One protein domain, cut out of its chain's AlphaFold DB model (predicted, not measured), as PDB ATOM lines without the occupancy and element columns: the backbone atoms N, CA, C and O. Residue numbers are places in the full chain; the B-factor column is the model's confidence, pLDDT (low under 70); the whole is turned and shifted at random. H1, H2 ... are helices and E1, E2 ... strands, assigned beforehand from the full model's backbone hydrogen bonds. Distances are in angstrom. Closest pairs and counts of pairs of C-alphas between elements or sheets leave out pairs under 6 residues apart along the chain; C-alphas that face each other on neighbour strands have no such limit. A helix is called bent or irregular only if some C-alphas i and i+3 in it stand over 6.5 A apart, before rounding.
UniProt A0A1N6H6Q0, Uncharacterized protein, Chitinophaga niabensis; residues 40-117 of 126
ATOM      1  N   TYR A  40      50.471 -18.172 -27.032       94.44
ATOM      2  CA  TYR A  40      50.496 -16.787 -26.568       94.44
ATOM      3  C   TYR A  40      49.143 -16.408 -25.970       94.44
ATOM      4  O   TYR A  40      48.096 -16.552 -26.605       94.44
ATOM      5  N   ARG A  41      49.166 -15.896 -24.734       91.56
ATOM      6  CA  ARG A  41      47.962 -15.408 -24.054       91.56
ATOM      7  C   ARG A  41      47.739 -13.963 -24.411       91.56
ATOM      8  O   ARG A  41      48.486 -13.097 -23.967       91.56
ATOM      9  N   GLU A  42      46.680 -13.728 -25.164       89.94
ATOM     10  CA  GLU A  42      46.340 -12.387 -25.581       89.94
ATOM     11  C   GLU A  42      45.932 -11.530 -24.373       89.94
ATOM     12  O   GLU A  42      45.217 -11.980 -23.472       89.94
ATOM     13  N   THR A  43      46.423 -10.295 -24.344       88.75
ATOM     14  CA  THR A  43      46.122  -9.284 -23.332       88.75
ATOM     15  C   THR A  43      45.327  -8.129 -23.929       88.75
ATOM     16  O   THR A  43      45.179  -8.009 -25.143       88.75
ATOM     17  N   GLN A  44      44.792  -7.250 -23.085       82.75
ATOM     18  CA  GLN A  44      43.985  -6.134 -23.569       82.75
ATOM     19  C   GLN A  44      44.798  -5.072 -24.322       82.75
ATOM     20  O   GLN A  44      44.228  -4.353 -25.133       82.75
ATOM     21  N   CYS A  45      46.101  -4.928 -24.057       80.94
ATOM     22  CA  CYS A  45      46.872  -3.805 -24.606       80.94
ATOM     23  C   CYS A  45      48.300  -4.152 -25.057       80.94
ATOM     24  O   CYS A  45      48.880  -3.404 -25.837       80.94
ATOM     25  N   SER A  46      48.889  -5.243 -24.560       86.12
ATOM     26  CA  SER A  46      50.315  -5.550 -24.758       86.12
ATOM     27  C   SER A  46      50.563  -6.625 -25.818       86.12
ATOM     28  O   SER A  46      51.636  -7.224 -25.861       86.12
ATOM     29  N   ASN A  47      49.579  -6.865 -26.689       89.25
ATOM     30  CA  ASN A  47      49.759  -7.765 -27.820       89.25
ATOM     31  C   ASN A  47      50.737  -7.149 -28.832       89.25
ATOM     32  O   ASN A  47      50.593  -5.971 -29.162       89.25
ATOM     33  N   PRO A  48      51.681  -7.932 -29.380       90.81
ATOM     34  CA  PRO A  48      52.594  -7.452 -30.415       90.81
ATOM     35  C   PRO A  48      51.882  -7.058 -31.713       90.81
ATOM     36  O   PRO A  48      52.360  -6.209 -32.464       90.81
ATOM     37  N   TRP A  49      50.733  -7.678 -31.984       90.31
ATOM     38  CA  TRP A  49      49.868  -7.338 -33.105       90.31
ATOM     39  C   TRP A  49      48.910  -6.199 -32.741       90.31
ATOM     40  O   TRP A  49      48.308  -6.167 -31.669       90.31
ATOM     41  N   THR A  50      48.729  -5.262 -33.669       81.44
ATOM     42  CA  THR A  50      47.835  -4.115 -33.483       81.44
ATOM     43  C   THR A  50      46.366  -4.529 -33.571       81.44
ATOM     44  O   THR A  50      45.964  -5.149 -34.558       81.44
ATOM     45  N   GLY A  51      45.553  -4.097 -32.605       74.31
ATOM     46  CA  GLY A  51      44.093  -4.203 -32.654       74.31
ATOM     47  C   GLY A  51      43.499  -4.850 -31.408       74.31
ATOM     48  O   GLY A  51      43.814  -5.983 -31.062       74.31
ATOM     49  N   ILE A  52      42.587  -4.128 -30.765       68.62
ATOM     50  CA  ILE A  52      41.725  -4.632 -29.696       68.62
ATOM     51  C   ILE A  52      40.339  -4.809 -30.332       68.62
ATOM     52  O   ILE A  52      39.887  -3.908 -31.032       68.62
ATOM     53  N   ASN A  53      39.685  -5.961 -30.170       77.94
ATOM     54  CA  ASN A  53      38.405  -6.321 -30.829       77.94
ATOM     55  C   ASN A  53      38.487  -6.824 -32.285       77.94
ATOM     56  O   ASN A  53      37.590  -6.584 -33.090       77.94
ATOM     57  N   LEU A  54      39.537  -7.566 -32.628       86.44
ATOM     58  CA  LEU A  54      39.596  -8.295 -33.899       86.44
ATOM     59  C   LEU A  54      38.688  -9.532 -33.866       86.44
ATOM     60  O   LEU A  54      38.651 -10.236 -32.851       86.44
ATOM     61  N   THR A  55      38.022  -9.852 -34.977       89.81
ATOM     62  CA  THR A  55      37.424 -11.186 -35.163       89.81
ATOM     63  C   THR A  55      38.513 -12.259 -35.171       89.81
ATOM     64  O   THR A  55      39.694 -11.954 -35.332       89.81
ATOM     65  N   GLU A  56      38.142 -13.530 -35.019       90.62
ATOM     66  CA  GLU A  56      39.113 -14.631 -35.058       90.62
ATOM     67  C   GLU A  56      39.934 -14.634 -36.357       90.62
ATOM     68  O   GLU A  56      41.157 -14.737 -36.318       90.62
ATOM     69  N   ALA A  57      39.273 -14.434 -37.503       92.75
ATOM     70  CA  ALA A  57      39.929 -14.376 -38.804       92.75
ATOM     71  C   ALA A  57      40.894 -13.183 -38.912       92.75
ATOM     72  O   ALA A  57      42.033 -13.349 -39.339       92.75
ATOM     73  N   GLN A  58      40.469 -11.994 -38.471       93.56
ATOM     74  CA  GLN A  58      41.323 -10.803 -38.473       93.56
ATOM     75  C   GLN A  58      42.527 -10.964 -37.542       93.56
ATOM     76  O   GLN A  58      43.640 -10.589 -37.906       93.56
ATOM     77  N   LEU A  59      42.312 -11.535 -36.354       93.00
ATOM     78  CA  LEU A  59      43.375 -11.824 -35.403       93.00
ATOM     79  C   LEU A  59      44.381 -12.804 -36.007       93.00
ATOM     80  O   LEU A  59      45.576 -12.533 -35.987       93.00
ATOM     81  N   LYS A  60      43.900 -13.901 -36.603       95.06
ATOM     82  CA  LYS A  60      44.744 -14.890 -37.281       95.06
ATOM     83  C   LYS A  60      45.638 -14.233 -38.336       95.06
ATOM     84  O   LYS A  60      46.847 -14.450 -38.318       95.06
ATOM     85  N   THR A  61      45.069 -13.387 -39.197       95.81
ATOM     86  CA  THR A  61      45.829 -12.637 -40.208       95.81
ATOM     87  C   THR A  61      46.868 -11.717 -39.572       95.81
ATOM     88  O   THR A  61      48.026 -11.754 -39.966       95.81
ATOM     89  N   LYS A  62      46.496 -10.938 -38.550       95.44
ATOM     90  CA  LYS A  62      47.411  -9.991 -37.892       95.44
ATOM     91  C   LYS A  62      48.570 -10.673 -37.174       95.44
ATOM     92  O   LYS A  62      49.697 -10.191 -37.243       95.44
ATOM     93  N   VAL A  63      48.305 -11.795 -36.511       95.88
ATOM     94  CA  VAL A  63      49.354 -12.608 -35.888       95.88
ATOM     95  C   VAL A  63      50.281 -13.174 -36.961       95.88
ATOM     96  O   VAL A  63      51.495 -13.085 -36.815       95.88
ATOM     97  N   GLN A  64      49.728 -13.728 -38.044       96.75
ATOM     98  CA  GLN A  64      50.525 -14.285 -39.135       96.75
ATOM     99  C   GLN A  64      51.418 -13.221 -39.795       96.75
ATOM    100  O   GLN A  64      52.612 -13.457 -39.950       96.75
ATOM    101  N   GLU A  65      50.871 -12.047 -40.121       96.19
ATOM    102  CA  GLU A  65      51.630 -10.907 -40.658       96.19
ATOM    103  C   GLU A  65      52.770 -10.499 -39.716       96.19
ATOM    104  O   GLU A  65      53.904 -10.312 -40.153       96.19
ATOM    105  N   TRP A  66      52.485 -10.391 -38.414       96.94
ATOM    106  CA  TRP A  66      53.488 -10.018 -37.421       96.94
ATOM    107  C   TRP A  66      54.600 -11.069 -37.308       96.94
ATOM    108  O   TRP A  66      55.776 -10.712 -37.291       96.94
ATOM    109  N   LEU A  67      54.254 -12.360 -37.277       97.00
ATOM    110  CA  LEU A  67      55.232 -13.449 -37.217       97.00
ATOM    111  C   LEU A  67      56.140 -13.452 -38.452       97.00
ATOM    112  O   LEU A  67      57.362 -13.477 -38.314       97.00
ATOM    113  N   GLN A  68      55.562 -13.320 -39.646       96.19
ATOM    114  CA  GLN A  68      56.324 -13.256 -40.895       96.19
ATOM    115  C   GLN A  68      57.241 -12.027 -40.949       96.19
ATOM    116  O   GLN A  68      58.410 -12.145 -41.310       96.19
ATOM    117  N   ALA A  69      56.757 -10.859 -40.515       96.94
ATOM    118  CA  ALA A  69      57.561  -9.637 -40.452       96.94
ATOM    119  C   ALA A  69      58.753  -9.743 -39.479       96.94
ATOM    120  O   ALA A  69      59.750  -9.047 -39.654       96.94
ATOM    121  N   ASN A  70      58.672 -10.628 -38.479       96.62
ATOM    122  CA  ASN A  70      59.755 -10.913 -37.531       96.62
ATOM    123  C   ASN A  70      60.614 -12.130 -37.939       96.62
ATOM    124  O   ASN A  70      61.450 -12.598 -37.160       96.62
ATOM    125  N   GLY A  71      60.438 -12.635 -39.165       97.19
ATOM    126  CA  GLY A  71      61.235 -13.732 -39.712       97.19
ATOM    127  C   GLY A  71      60.940 -15.082 -39.060       97.19
ATOM    128  O   GLY A  71      61.865 -15.872 -38.864       97.19
ATOM    129  N   PHE A  72      59.686 -15.310 -38.669       97.50
ATOM    130  CA  PHE A  72      59.184 -16.620 -38.264       97.50
ATOM    131  C   PHE A  72      58.433 -17.282 -39.419       97.50
ATOM    132  O   PHE A  72      57.631 -16.641 -40.105       97.50
ATOM    133  N   GLU A  73      58.640 -18.584 -39.575       96.50
ATOM    134  CA  GLU A  73      57.893 -19.428 -40.508       96.50
ATOM    135  C   GLU A  73      56.951 -20.336 -39.713       96.50
ATOM    136  O   GLU A  73      57.348 -20.971 -38.731       96.50
ATOM    137  N   ILE A  74      55.674 -20.362 -40.102       96.50
ATOM    138  CA  ILE A  74      54.633 -21.105 -39.388       96.50
ATOM    139  C   ILE A  74      53.901 -22.058 -40.319       96.50
ATOM    140  O   ILE A  74      53.511 -21.694 -41.427       96.50
ATOM    141  N   THR A  75      53.637 -23.257 -39.818       96.31
ATOM    142  CA  THR A  75      52.842 -24.271 -40.517       96.31
ATOM    143  C   THR A  75      51.365 -24.126 -40.173       96.31
ATOM    144  O   THR A  75      50.488 -24.338 -41.010       96.31
ATOM    145  N   GLN A  76      51.069 -23.756 -38.925       95.81
ATOM    146  CA  GLN A  76      49.703 -23.662 -38.434       95.81
ATOM    147  C   GLN A  76      49.557 -22.543 -37.406       95.81
ATOM    148  O   GLN A  76      50.417 -22.328 -36.556       95.81
ATOM    149  N   ILE A  77      48.408 -21.874 -37.463       96.00
ATOM    150  CA  ILE A  77      47.937 -20.956 -36.432       96.00
ATOM    151  C   ILE A  77      46.464 -21.233 -36.145       96.00
ATOM    152  O   ILE A  77      45.643 -21.368 -37.061       96.00
ATOM    153  N   LYS A  78      46.139 -21.308 -34.859       95.06
ATOM    154  CA  LYS A  78      44.798 -21.540 -34.336       95.06
ATOM    155  C   LYS A  78      44.539 -20.581 -33.183       95.06
ATOM    156  O   LYS A  78      45.423 -20.310 -32.378       95.06
ATOM    157  N   ILE A  79      43.324 -20.055 -33.115       93.44
ATOM    158  CA  ILE A  79      42.884 -19.201 -32.017       93.44
ATOM    159  C   ILE A  79      41.882 -20.005 -31.195       93.44
ATOM    160  O   ILE A  79      40.965 -20.610 -31.746       93.44
ATOM    161  N   THR A  80      42.059 -20.038 -29.881       91.50
ATOM    162  CA  THR A  80      41.117 -20.685 -28.962       91.50
ATOM    163  C   THR A  80      40.700 -19.739 -27.846       91.50
ATOM    164  O   THR A  80      41.269 -18.664 -27.657       91.50
ATOM    165  N   GLY A  81      39.659 -20.125 -27.105       86.75
ATOM    166  CA  GLY A  81      39.080 -19.300 -26.050       86.75
ATOM    167  C   GLY A  81      38.108 -18.238 -26.570       86.75
ATOM    168  O   GLY A  81      37.839 -18.125 -27.764       86.75
ATOM    169  N   LYS A  82      37.521 -17.485 -25.640       78.06
ATOM    170  CA  LYS A  82      36.558 -16.415 -25.930       78.06
ATOM    171  C   LYS A  82      36.958 -15.164 -25.163       78.06
ATOM    172  O   LYS A  82      37.372 -15.264 -24.010       78.06
ATOM    173  N   ALA A  83      36.772 -14.008 -25.799       69.69
ATOM    174  CA  ALA A  83      36.865 -12.723 -25.122       69.69
ATOM    175  C   ALA A  83      35.847 -12.662 -23.969       69.69
ATOM    176  O   ALA A  83      34.664 -12.914 -24.227       69.69
ATOM    177  N   PRO A  84      36.244 -12.387 -22.710       64.94
ATOM    178  CA  PRO A  84      35.281 -12.177 -21.647       64.94
ATOM    179  C   PRO A  84      34.433 -10.947 -21.981       64.94
ATOM    180  O   PRO A  84      34.933  -9.953 -22.502       64.94
ATOM    181  N   ILE A  85      33.141 -11.015 -21.654       58.56
ATOM    182  CA  ILE A  85      32.193  -9.904 -21.844       58.56
ATOM    183  C   ILE A  85      32.560  -8.724 -20.924       58.56
ATOM    184  O   ILE A  85      32.305  -7.567 -21.251       58.56
ATOM    185  N   THR A  86      33.210  -9.006 -19.790       59.78
ATOM    186  CA  THR A  86      33.667  -7.998 -18.831       59.78
ATOM    187  C   THR A  86      35.099  -7.577 -19.150       59.78
ATOM    188  O   THR A  86      36.049  -8.329 -18.928       59.78
ATOM    189  N   VAL A  87      35.251  -6.363 -19.671       62.44
ATOM    190  CA  VAL A  87      36.546  -5.789 -20.050       62.44
ATOM    191  C   VAL A  87      37.275  -5.315 -18.794       62.44
ATOM    192  O   VAL A  87      36.857  -4.363 -18.141       62.44
ATOM    193  N   CYS A  88      38.387  -5.960 -18.449       71.38
ATOM    194  CA  CYS A  88      39.368  -5.351 -17.559       71.38
ATOM    195  C   CYS A  88      40.214  -4.357 -18.371       71.38
ATOM    196  O   CYS A  88      40.819  -4.734 -19.372       71.38
ATOM    197  N   ALA A  89      40.284  -3.097 -17.933       73.19
ATOM    198  CA  ALA A  89      40.998  -2.030 -18.642       73.19
ATOM    199  C   ALA A  89      42.529  -2.029 -18.425       73.19
ATOM    200  O   ALA A  89      43.217  -1.133 -18.910       73.19
ATOM    201  N   ALA A  90      43.082  -3.002 -17.694       81.75
ATOM    202  CA  ALA A  90      44.520  -3.094 -17.461       81.75
ATOM    203  C   ALA A  90      45.233  -3.863 -18.583       81.75
ATOM    204  O   ALA A  90      44.779  -4.905 -19.046       81.75
ATOM    205  N   CYS A  91      46.418  -3.392 -18.959       79.56
ATOM    206  CA  CYS A  91      47.269  -3.984 -19.995       79.56
ATOM    207  C   CYS A  91      47.705  -5.432 -19.746       79.56
ATOM    208  O   CYS A  91      48.064  -6.142 -20.684       79.56
ATOM    209  N   THR A  92      47.689  -5.853 -18.484       81.56
ATOM    210  CA  THR A  92      48.039  -7.202 -18.031       81.56
ATOM    211  C   THR A  92      46.845  -8.150 -18.021       81.56
ATOM    212  O   THR A  92      47.016  -9.347 -17.791       81.56
ATOM    213  N   CYS A  93      45.635  -7.642 -18.260       84.38
ATOM    214  CA  CYS A  93      44.446  -8.467 -18.265       84.38
ATOM    215  C   CYS A  93      44.385  -9.300 -19.536       84.38
ATOM    216  O   CYS A  93      44.429  -8.774 -20.648       84.38
ATOM    217  N   TYR A  94      44.280 -10.613 -19.347       85.81
ATOM    218  CA  TYR A  94      44.090 -11.540 -20.447       85.81
ATOM    219  C   TYR A  94      42.707 -11.356 -21.059       85.81
ATOM    220  O   TYR A  94      41.708 -11.265 -20.345       85.81
ATOM    221  N   THR A  95      42.642 -11.405 -22.382       85.75
ATOM    222  CA  THR A  95      41.380 -11.397 -23.123       85.75
ATOM    223  C   THR A  95      40.730 -12.774 -23.129       85.75
ATOM    224  O   THR A  95      39.776 -12.985 -23.850       85.75
ATOM    225  N   GLY A  96      41.253 -13.781 -22.428       84.62
ATOM    226  CA  GLY A  96      40.717 -15.146 -22.494       84.62
ATOM    227  C   GLY A  96      40.906 -15.852 -23.845       84.62
ATOM    228  O   GLY A  96      40.603 -17.042 -23.935       84.62
ATOM    229  N   ARG A  97      41.443 -15.169 -24.868       90.12
ATOM    230  CA  ARG A  97      41.885 -15.780 -26.122       90.12
ATOM    231  C   ARG A  97      43.317 -16.292 -25.999       90.12
ATOM    232  O   ARG A  97      44.163 -15.701 -25.324       90.12
ATOM    233  N   MET A  98      43.574 -17.398 -26.675       92.50
ATOM    234  CA  MET A  98      44.882 -18.013 -26.818       92.50
ATOM    235  C   MET A  98      45.224 -18.101 -28.298       92.50
ATOM    236  O   MET A  98      44.391 -18.510 -29.105       92.50
ATOM    237  N   VAL A  99      46.452 -17.741 -28.637       94.94
ATOM    238  CA  VAL A  99      47.025 -17.976 -29.958       94.94
ATOM    239  C   VAL A  99      47.923 -19.200 -29.864       94.94
ATOM    240  O   VAL A  99      48.880 -19.203 -29.098       94.94
ATOM    241  N   GLU A 100      47.606 -20.234 -30.627       95.56
ATOM    242  CA  GLU A 100      48.362 -21.480 -30.737       95.56
ATOM    243  C   GLU A 100      49.076 -21.473 -32.092       95.56
ATOM    244  O   GLU A 100      48.429 -21.351 -33.137       95.56
ATOM    245  N   VAL A 101      50.404 -21.563 -32.081       96.88
ATOM    246  CA  VAL A 101      51.250 -21.480 -33.276       96.88
ATOM    247  C   VAL A 101      52.143 -22.705 -33.350       96.88
ATOM    248  O   VAL A 101      52.753 -23.084 -32.354       96.88
ATOM    249  N   VAL A 102      52.244 -23.294 -34.537       96.56
ATOM    250  CA  VAL A 102      53.207 -24.350 -34.856       96.56
ATOM    251  C   VAL A 102      54.239 -23.759 -35.802       96.56
ATOM    252  O   VAL A 102      53.908 -23.414 -36.941       96.56
ATOM    253  N   PHE A 103      55.471 -23.625 -35.321       97.06
ATOM    254  CA  PHE A 103      56.588 -23.136 -36.121       97.06
ATOM    255  C   PHE A 103      57.136 -24.231 -37.038       97.06
ATOM    256  O   PHE A 103      57.070 -25.420 -36.713       97.06
ATOM    257  N   GLU A 104      57.692 -23.824 -38.176       96.38
ATOM    258  CA  GLU A 104      58.358 -24.736 -39.109       96.38
ATOM    259  C   GLU A 104      59.719 -25.199 -38.563       96.38
ATOM    260  O   GLU A 104      60.065 -26.376 -38.657       96.38
ATOM    261  N   LYS A 105      60.464 -24.284 -37.928       94.94
ATOM    262  CA  LYS A 105      61.806 -24.527 -37.383       94.94
ATOM    263  C   LYS A 105      61.771 -24.637 -35.862       94.94
ATOM    264  O   LYS A 105      61.146 -23.830 -35.181       94.94
ATOM    265  N   GLU A 106      62.502 -25.599 -35.303       93.00
ATOM    266  CA  GLU A 106      62.608 -25.757 -33.844       93.00
ATOM    267  C   GLU A 106      63.360 -24.588 -33.179       93.00
ATOM    268  O   GLU A 106      63.050 -24.202 -32.055       93.00
ATOM    269  N   GLU A 107      64.286 -23.953 -33.899       94.56
ATOM    270  CA  GLU A 107      65.032 -22.767 -33.450       94.56
ATOM    271  C   GLU A 107      64.113 -21.571 -33.139       94.56
ATOM    272  O   GLU A 107      64.401 -20.755 -32.256       94.56
ATOM    273  N   ASP A 108      62.968 -21.488 -33.820       96.25
ATOM    274  CA  ASP A 108      61.989 -20.421 -33.624       96.25
ATOM    275  C   ASP A 108      61.283 -20.516 -32.271       96.25
ATOM    276  O   ASP A 108      60.770 -19.519 -31.758       96.25
ATOM    277  N   ILE A 109      61.330 -21.685 -31.630       94.50
ATOM    278  CA  ILE A 109      60.753 -21.890 -30.308       94.50
ATOM    279  C   ILE A 109      61.422 -20.994 -29.280       94.50
ATOM    280  O   ILE A 109      60.735 -20.220 -28.612       94.50
ATOM    281  N   ASP A 110      62.746 -21.041 -29.174       94.06
ATOM    282  CA  ASP A 110      63.459 -20.231 -28.192       94.06
ATOM    283  C   ASP A 110      63.503 -18.754 -28.599       94.06
ATOM    284  O   ASP A 110      63.389 -17.884 -27.732       94.06
ATOM    285  N   ARG A 111      63.531 -18.459 -29.906       96.50
ATOM    286  CA  ARG A 111      63.395 -17.088 -30.430       96.50
ATOM    287  C   ARG A 111      62.038 -16.456 -30.116       96.50
ATOM    288  O   ARG A 111      61.971 -15.240 -29.969       96.50
ATOM    289  N   SER A 112      60.964 -17.242 -30.012       95.25
ATOM    290  CA  SER A 112      59.610 -16.731 -29.744       95.25
ATOM    291  C   SER A 112      59.373 -16.360 -28.271       95.25
ATOM    292  O   SER A 112      58.535 -15.506 -27.971       95.25
ATOM    293  N   ARG A 113      60.125 -16.950 -27.327       95.12
ATOM    294  CA  ARG A 113      59.901 -16.768 -25.877       95.12
ATOM    295  C   ARG A 113      60.009 -15.319 -25.391       95.12
ATOM    296  O   ARG A 113      59.141 -14.913 -24.618       95.12
ATOM    297  N   PRO A 114      61.002 -14.508 -25.818       94.81
ATOM    298  CA  PRO A 114      61.089 -13.101 -25.419       94.81
ATOM    299  C   PRO A 114      59.856 -12.280 -25.815       94.81
ATOM    300  O   PRO A 114      59.577 -11.259 -25.194       94.81
ATOM    301  N   PHE A 115      59.091 -12.743 -26.807       93.81
ATOM    302  CA  PHE A 115      57.841 -12.121 -27.238       93.81
ATOM    303  C   PHE A 115      56.619 -12.587 -26.439       93.81
ATOM    304  O   PHE A 115      55.516 -12.157 -26.746       93.81
ATOM    305  N   GLY A 116      56.781 -13.445 -25.426       93.19
ATOM    306  CA  GLY A 116      55.696 -13.920 -24.557       93.19
ATOM    307  C   GLY A 116      55.067 -15.256 -24.971       93.19
ATOM    308  O   GLY A 116      54.093 -15.694 -24.349       93.19
ATOM    309  N   PHE A 117      55.614 -15.923 -25.990       94.75
ATOM    310  CA  PHE A 117      55.222 -17.288 -26.331       94.75
ATOM    311  C   PHE A 117      55.748 -18.287 -25.288       94.75
ATOM    312  O   PHE A 117      56.856 -18.148 -24.774       94.75
TER     313      PHE A 117
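AT A GLANCE: This is residues 40 to 117 of the 126 residues of an uncharacterized protein of Chitinophaga niabensis (UniProt A0A1N6H6Q0). A sheet of three antiparallel strands, in order E1, E3, E2, has helix H1 over one face, making two layers, while H2 only grazes the sheet. E1, H1 and E2 form a split strand-helix-strand unit, E3 between its strands, with a right-handed crossover. The 78 printed residues, mixed in class, run E1, H1, E2, E3, H2; they are compact, with radius of gyration of the C-alphas 12.4 A, spanning 38 by 24 by 19 A.

HOW THE PARTS SIT: Start at E1, residues 40 to 43: its N 40 is 2.8 A from O 99 of E3, residues 94 to 103. H1, residues 56 to 69, has a height over the sheet of 9.6 A; its closest C-alphas with E2, residues 74 to 81, are Glu 56 and Ile 79, 6.7 A. E2 and E3 form a hairpin; N 100 and O 78 are 2.8 A apart. H2, residues 107 to 115, is only just irregular, with C-alphas 111 and 114 6.8 A apart. Every O i to N i+4 pair is within hydrogen-bond range in H1; in H2 2 of 5 are, and 4 of 6 O i to N i+3.

IN THESE COORDINATES: Find C-alpha 40 at (50.496, -16.787, -26.568), where E1 begins its 9.3 A. H1 measures 19.9 A, E2 20.6 A, and E3 23.2 A, bending by 64 degrees at residue 97; H2, 14.3 A, ends at (57.841, -12.121, -27.238).

THE WHOLE: The farthest C-alphas, Thr 86 and Glu 107, are 37.6 A apart. The printed part has no cut; E1 to H1 and E2 to E3 are long links. Look for pLDDT under 70 at residues 52 and 83 to 87.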